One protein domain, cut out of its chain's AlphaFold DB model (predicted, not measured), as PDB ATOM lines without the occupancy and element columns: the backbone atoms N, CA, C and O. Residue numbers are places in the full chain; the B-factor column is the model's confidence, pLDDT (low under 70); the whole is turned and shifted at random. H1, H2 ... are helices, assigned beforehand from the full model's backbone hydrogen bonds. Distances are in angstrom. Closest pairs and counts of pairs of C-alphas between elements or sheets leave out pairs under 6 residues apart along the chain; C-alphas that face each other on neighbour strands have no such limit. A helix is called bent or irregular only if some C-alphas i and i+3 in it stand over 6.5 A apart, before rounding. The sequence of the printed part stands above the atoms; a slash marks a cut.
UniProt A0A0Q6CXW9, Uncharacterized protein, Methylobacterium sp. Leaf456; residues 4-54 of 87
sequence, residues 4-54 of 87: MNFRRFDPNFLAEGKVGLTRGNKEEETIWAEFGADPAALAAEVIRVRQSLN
ATOM      1  N   MET A   4     218.459 191.147 158.404       77.38
ATOM      2  CA  MET A   4     218.963 190.863 159.752       77.38
ATOM      3  C   MET A   4     218.211 191.585 160.878       77.38
ATOM      4  O   MET A   4     218.269 191.131 162.019       77.38
ATOM      5  N   ASN A   5     217.523 192.689 160.583       82.94
ATOM      6  CA  ASN A   5     216.810 193.459 161.594       82.94
ATOM      7  C   ASN A   5     215.477 192.806 161.991       82.94
ATOM      8  O   ASN A   5     215.064 192.938 163.136       82.94
ATOM      9  N   PHE A   6     214.837 192.062 161.083       84.81
ATOM     10  CA  PHE A   6     213.579 191.356 161.353       84.81
ATOM     11  C   PHE A   6     213.779 190.060 162.145       84.81
ATOM     12  O   PHE A   6     212.920 189.671 162.924       84.81
ATOM     13  N   ARG A   7     214.965 189.447 162.037       84.94
ATOM     14  CA  ARG A   7     215.344 188.224 162.769       84.94
ATOM     15  C   ARG A   7     215.196 188.318 164.289       84.94
ATOM     16  O   ARG A   7     215.089 187.292 164.944       84.94
ATOM     17  N   ARG A   8     215.207 189.524 164.866       84.19
ATOM     18  CA  ARG A   8     214.991 189.723 166.311       84.19
ATOM     19  C   ARG A   8     213.549 189.466 166.755       84.19
ATOM     20  O   ARG A   8     213.319 189.331 167.947       84.19
ATOM     21  N   PHE A   9     212.613 189.429 165.812       86.19
ATOM     22  CA  PHE A   9     211.197 189.187 166.063       86.19
ATOM     23  C   PHE A   9     210.743 187.795 165.593       86.19
ATOM     24  O   PHE A   9     209.599 187.417 165.831       86.19
ATOM     25  N   ASP A  10     211.623 187.031 164.938       87.31
ATOM     26  CA  ASP A  10     211.327 185.683 164.455       87.31
ATOM     27  C   ASP A  10     211.470 184.657 165.594       87.31
ATOM     28  O   ASP A  10     212.593 184.392 166.039       87.31
ATOM     29  N   PRO A  11     210.363 184.055 166.069       85.12
ATOM     30  CA  PRO A  11     210.403 183.102 167.173       85.12
ATOM     31  C   PRO A  11     211.202 181.838 166.831       85.12
ATOM     32  O   PRO A  11     211.843 181.281 167.720       85.12
ATOM     33  N   ASN A  12     211.236 181.412 165.563       86.75
ATOM     34  CA  ASN A  12     212.024 180.251 165.145       86.75
ATOM     35  C   ASN A  12     213.520 180.568 165.207       86.75
ATOM     36  O   ASN A  12     214.317 179.769 165.694       86.75
ATOM     37  N   PHE A  13     213.901 181.775 164.785       85.12
ATOM     38  CA  PHE A  13     215.288 182.228 164.839       85.12
ATOM     39  C   PHE A  13     215.797 182.378 166.280       85.12
ATOM     40  O   PHE A  13     216.938 182.016 166.574       85.12
ATOM     41  N   LEU A  14     214.947 182.870 167.186       85.00
ATOM     42  CA  LEU A  14     215.265 182.979 168.611       85.00
ATOM     43  C   LEU A  14     215.348 181.605 169.294       85.00
ATOM     44  O   LEU A  14     216.221 181.400 170.137       85.00
ATOM     45  N   ALA A  15     214.490 180.653 168.911       83.94
ATOM     46  CA  ALA A  15     214.500 179.288 169.445       83.94
ATOM     47  C   ALA A  15     215.806 178.532 169.135       83.94
ATOM     48  O   ALA A  15     216.238 177.692 169.921       83.94
ATOM     49  N   GLU A  16     216.489 178.880 168.042       86.38
ATOM     50  CA  GLU A  16     217.820 178.358 167.699       86.38
ATOM     51  C   GLU A  16     218.962 178.974 168.539       86.38
ATOM     52  O   GLU A  16     220.138 178.714 168.277       86.38
ATOM     53  N   GLY A  17     218.650 179.825 169.524       81.50
ATOM     54  CA  GLY A  17     219.635 180.525 170.355       81.50
ATOM     55  C   GLY A  17     220.367 181.653 169.623       81.50
ATOM     56  O   GLY A  17     221.368 182.176 170.118       81.50
ATOM     57  N   LYS A  18     219.895 182.032 168.430       82.06
ATOM     58  CA  LYS A  18     220.489 183.101 167.627       82.06
ATOM     59  C   LYS A  18     219.852 184.431 167.992       82.06
ATOM     60  O   LYS A  18     218.640 184.555 168.124       82.06
ATOM     61  N   VAL A  19     220.686 185.458 168.102       74.00
ATOM     62  CA  VAL A  19     220.232 186.810 168.432       74.00
ATOM     63  C   VAL A  19     220.227 187.651 167.159       74.00
ATOM     64  O   VAL A  19     221.231 187.733 166.447       74.00
ATOM     65  N   GLY A  20     219.081 188.257 166.845       75.88
ATOM     66  CA  GLY A  20     218.980 189.271 165.795       75.88
ATOM     67  C   GLY A  20     219.736 190.555 166.161       75.88
ATOM     68  O   GLY A  20     220.273 190.695 167.261       75.88
ATOM     69  N   LEU A  21     219.785 191.522 165.241       77.56
ATOM     70  CA  LEU A  21     220.424 192.809 165.533       77.56
ATOM     71  C   LEU A  21     219.722 193.514 166.707       77.56
ATOM     72  O   LEU A  21     218.513 193.713 166.685       77.56
ATOM     73  N   THR A  22     220.487 193.943 167.711       69.06
ATOM     74  CA  THR A  22     219.943 194.579 168.927       69.06
ATOM     75  C   THR A  22     219.405 195.991 168.674       69.06
ATOM     76  O   THR A  22     218.556 196.477 169.413       69.06
ATOM     77  N   ARG A  23     219.899 196.672 167.629       73.69
ATOM     78  CA  ARG A  23     219.438 198.002 167.207       73.69
ATOM     79  C   ARG A  23     218.806 197.904 165.824       73.69
ATOM     80  O   ARG A  23     219.477 197.500 164.876       73.69
ATOM     81  N   GLY A  24     217.549 198.310 165.725       74.44
ATOM     82  CA  GLY A  24     216.788 198.365 164.481       74.44
ATOM     83  C   GLY A  24     215.934 199.628 164.404       74.44
ATOM     84  O   GLY A  24     215.906 200.423 165.346       74.44
ATOM     85  N   ASN A  25     215.257 199.822 163.277       80.00
ATOM     86  CA  ASN A  25     214.324 200.930 163.088       80.00
ATOM     87  C   ASN A  25     213.004 200.688 163.841       80.00
ATOM     88  O   ASN A  25     212.619 199.548 164.100       80.00
ATOM     89  N   LYS A  26     212.303 201.777 164.181       80.62
ATOM     90  CA  LYS A  26     211.069 201.755 164.988       80.62
ATOM     91  C   LYS A  26     209.908 201.024 164.302       80.62
ATOM     92  O   LYS A  26     209.140 200.347 164.967       80.62
ATOM     93  N   GLU A  27     209.806 201.131 162.982       84.75
ATOM     94  CA  GLU A  27     208.702 200.557 162.195       84.75
ATOM     95  C   GLU A  27     208.859 199.053 161.940       84.75
ATOM     96  O   GLU A  27     207.913 198.397 161.520       84.75
ATOM     97  N   GLU A  28     210.038 198.479 162.197       87.31
ATOM     98  CA  GLU A  28     210.295 197.060 161.918       87.31
ATOM     99  C   GLU A  28     209.431 196.133 162.774       87.31
ATOM    100  O   GLU A  28     209.031 195.079 162.296       87.31
ATOM    101  N   GLU A  29     209.138 196.529 164.013       87.56
ATOM    102  CA  GLU A  29     208.256 195.776 164.907       87.56
ATOM    103  C   GLU A  29     206.817 195.783 164.390       87.56
ATOM    104  O   GLU A  29     206.197 194.730 164.296       87.56
ATOM    105  N   THR A  30     206.314 196.951 163.981       89.38
ATOM    106  CA  THR A  30     204.970 197.098 163.406       89.38
ATOM    107  C   THR A  30     204.828 196.279 162.126       89.38
ATOM    108  O   THR A  30     203.904 195.484 162.012       89.38
ATOM    109  N   ILE A  31     205.790 196.399 161.205       89.94
ATOM    110  CA  ILE A  31     205.795 195.640 159.948       89.94
ATOM    111  C   ILE A  31     205.861 194.134 160.223       89.94
ATOM    112  O   ILE A  31     205.179 193.353 159.562       89.94
ATOM    113  N   TRP A  32     206.675 193.701 161.190       90.00
ATOM    114  CA  TRP A  32     206.765 192.286 161.534       90.00
ATOM    115  C   TRP A  32     205.480 191.756 162.171       90.00
ATOM    116  O   TRP A  32     205.038 190.668 161.817       90.00
ATOM    117  N   ALA A  33     204.867 192.511 163.082       89.75
ATOM    118  CA  ALA A  33     203.604 192.129 163.704       89.75
ATOM    119  C   ALA A  33     202.463 192.021 162.678       89.75
ATOM    120  O   ALA A  33     201.612 191.147 162.805       89.75
ATOM    121  N   GLU A  34     202.467 192.884 161.662       91.88
ATOM    122  CA  GLU A  34     201.429 192.933 160.630       91.88
ATOM    123  C   GLU A  34     201.604 191.855 159.549       91.88
ATOM    124  O   GLU A  34     200.634 191.214 159.156       91.88
ATOM    125  N   PHE A  35     202.837 191.604 159.095       91.81
ATOM    126  CA  PHE A  35     203.092 190.753 157.923       91.81
ATOM    127  C   PHE A  35     203.911 189.489 158.204       91.81
ATOM    128  O   PHE A  35     203.986 188.604 157.353       91.81
ATOM    129  N   GLY A  36     204.544 189.374 159.372       88.50
ATOM    130  CA  GLY A  36     205.465 188.276 159.690       88.50
ATOM    131  C   GLY A  36     204.800 186.897 159.734       88.50
ATOM    132  O   GLY A  36     205.460 185.894 159.472       88.50
ATOM    133  N   ALA A  37     203.498 186.848 160.025       90.06
ATOM    134  CA  ALA A  37     202.706 185.618 160.052       90.06
ATOM    135  C   ALA A  37     201.881 185.380 158.773       90.06
ATOM    136  O   ALA A  37     201.335 184.290 158.609       90.06
ATOM    137  N   ASP A  38     201.789 186.366 157.871       91.69
ATOM    138  CA  ASP A  38     200.942 186.303 156.675       91.69
ATOM    139  C   ASP A  38     201.709 186.739 155.408       91.69
ATOM    140  O   ASP A  38     201.708 187.914 155.017       91.69
ATOM    141  N   PRO A  39     202.362 185.788 154.714       90.44
ATOM    142  CA  PRO A  39     203.087 186.084 153.484       90.44
ATOM    143  C   PRO A  39     202.166 186.498 152.323       90.44
ATOM    144  O   PRO A  39     202.638 187.152 151.390       90.44
ATOM    145  N   ALA A  40     200.876 186.146 152.353       93.25
ATOM    146  CA  ALA A  40     199.927 186.549 151.318       93.25
ATOM    147  C   ALA A  40     199.558 188.032 151.466       93.25
ATOM    148  O   ALA A  40     199.576 188.764 150.473       93.25
ATOM    149  N   ALA A  41     199.316 188.493 152.697       91.06
ATOM    150  CA  ALA A  41     199.119 189.910 152.999       91.06
ATOM    151  C   ALA A  41     200.345 190.747 152.603       91.06
ATOM    152  O   ALA A  41     200.206 191.781 151.947       91.06
ATOM    153  N   LEU A  42     201.558 190.259 152.900       92.25
ATOM    154  CA  LEU A  42     202.797 190.921 152.481       92.25
ATOM    155  C   LEU A  42     202.893 191.045 150.955       92.25
ATOM    156  O   LEU A  42     203.273 192.093 150.432       92.25
ATOM    157  N   ALA A  43     202.550 189.983 150.222       92.56
ATOM    158  CA  ALA A  43     202.570 189.998 148.764       92.56
ATOM    159  C   ALA A  43     201.560 191.003 148.188       92.56
ATOM    160  O   ALA A  43     201.905 191.757 147.275       92.56
ATOM    161  N   ALA A  44     200.343 191.054 148.736       93.50
ATOM    162  CA  ALA A  44     199.323 192.019 148.335       93.50
ATOM    163  C   ALA A  44     199.788 193.467 148.563       93.50
ATOM    164  O   ALA A  44     199.656 194.312 147.675       93.50
ATOM    165  N   GLU A  45     200.416 193.733 149.707       93.25
ATOM    166  CA  GLU A  45     200.944 195.053 150.042       93.25
ATOM    167  C   GLU A  45     202.089 195.475 149.107       93.25
ATOM    168  O   GLU A  45     202.123 196.603 148.609       93.25
ATOM    169  N   VAL A  46     202.989 194.547 148.761       92.25
ATOM    170  CA  VAL A  46     204.044 194.790 147.763       92.25
ATOM    171  C   VAL A  46     203.450 195.155 146.400       92.25
ATOM    172  O   VAL A  46     203.973 196.042 145.721       92.25
ATOM    173  N   ILE A  47     202.369 194.491 145.981       93.31
ATOM    174  CA  ILE A  47     201.677 194.813 144.727       93.31
ATOM    175  C   ILE A  47     201.092 196.226 144.796       93.31
ATOM    176  O   ILE A  47     201.328 197.016 143.879       93.31
ATOM    177  N   ARG A  48     200.406 196.570 145.891       94.44
ATOM    178  CA  ARG A  48     199.814 197.897 146.115       94.44
ATOM    179  C   ARG A  48     200.857 199.012 146.019       94.44
ATOM    180  O   ARG A  48     200.664 199.971 145.275       94.44
ATOM    181  N   VAL A  49     201.989 198.862 146.712       91.81
ATOM    182  CA  VAL A  49     203.088 199.844 146.695       91.81
ATOM    183  C   VAL A  49     203.701 199.977 145.298       91.81
ATOM    184  O   VAL A  49     203.986 201.079 144.836       91.81
ATOM    185  N   ARG A  50     203.886 198.870 144.569       91.25
ATOM    186  CA  ARG A  50     204.391 198.928 143.186       91.25
ATOM    187  C   ARG A  50     203.431 199.666 142.256       91.25
ATOM    188  O   ARG A  50     203.876 200.417 141.393       91.25
ATOM    189  N   GLN A  51     202.129 199.462 142.429       90.19
ATOM    190  CA  GLN A  51     201.110 200.155 141.647       90.19
ATOM    191  C   GLN A  51     201.093 201.657 141.942       90.19
ATOM    192  O   GLN A  51     201.014 202.437 140.997       90.19
ATOM    193  N   SER A  52     201.232 202.074 143.205       90.81
ATOM    194  CA  SER A  52     201.229 203.501 143.557       90.81
ATOM    195  C   SER A  52     202.416 204.256 142.959       90.81
ATOM    196  O   SER A  52     202.240 205.359 142.455       90.81
ATOM    197  N   LEU A  53     203.605 203.644 142.940       87.62
ATOM    198  CA  LEU A  53     204.803 204.247 142.340       87.62
ATOM    199  C   LEU A  53     204.665 204.438 140.823       87.62
ATOM    200  O   LEU A  53     205.157 205.416 140.272       87.62
ATOM    201  N   ASN A  54     203.973 203.522 140.144       79.38
ATOM    202  CA  ASN A  54     203.750 203.613 138.700       79.38
ATOM    203  C   ASN A  54     202.682 204.653 138.316       79.38
ATOM    204  O   ASN A  54     202.621 205.052 137.156       79.38
TER     205      ASN A  54
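What this domain is: This is residues 4 to 54 of the 87 residues of an uncharacterized protein of Methylobacterium sp. Leaf456 (UniProt A0A0Q6CXW9). Two short helices, H1 and H2, and a longer one, H3, make a loose head, and the longest helix, H4, runs out from it as an arm. H3 and H4 meet near the end of one and the start of the other as an open V, and residues 46 to 54 of H4 stick out at one end of the length, while residues 11 to 17, of which 11 to 15 belong to H2, stick out from the head. The printed part has 51 residues with four named helices, H1, H2, H3 and H4 in that order, and no named strand; the class is all helix. The whole is loose, with a radius of gyration of the C-alphas of 13.1 A, and elongated, spanning 41 by 21 by 14 A.

Where its parts are: H1, residues 4 to 8, begins at C-alpha 4 at (218.963, 190.863, 159.752) and is 7.8 A long from first to last C-alpha. H1 is neither bent nor irregular, but only just: C-alphas 5 and 8 are 6.3 A apart. H2, residues 11 to 15, is 6.0 A long. H3, residues 27 to 35, begins at C-alpha 27 at (208.702, 200.557, 162.195) and is 12.1 A long. H4, residues 39 to 54, is 22.9 A long and ends at C-alpha 54 at (203.750, 203.613, 138.700).

How they stand to each other: H1 and H2 touch only at the corner by their link, and only just, with 3 pairs of C-alphas within 8 A; the closest are those of Arg 7 and Phe 13, 6.3 A apart. H1 and H3 touch, the closest C-alphas being those of Phe 6 and Glu 28, 6.6 A apart. H2 and H3 are apart. H3 and H4 are close but not clearly touching, with the closest C-alphas, those of Phe 35 and Leu 42, 5.5 A apart. Their lines stand at a steep tilt of 62 degrees, and they run opposite ways. H4 is apart from H1 and from H2. In H2, H3 and H4 every O i to N i+4 pair is within hydrogen-bond range; in H1 it is 0 of 1, and of its O i to N i+3 pairs 0 of 2.

The domain as a whole: The C-alphas of Gly 17 and Asn 54 are the two farthest apart, at 42.3 A. The printed part has no cut. The link from H2 to H3, with 11 residues between them, is long; the links from H1 to H2 and from H3 to H4 are tight. Without the stretches that stand free, the body has 35 residues and spans 29 by 20 by 12 A. The mean pLDDT of the printed part is 86.3, and one printed residue, Thr 22, is under 70.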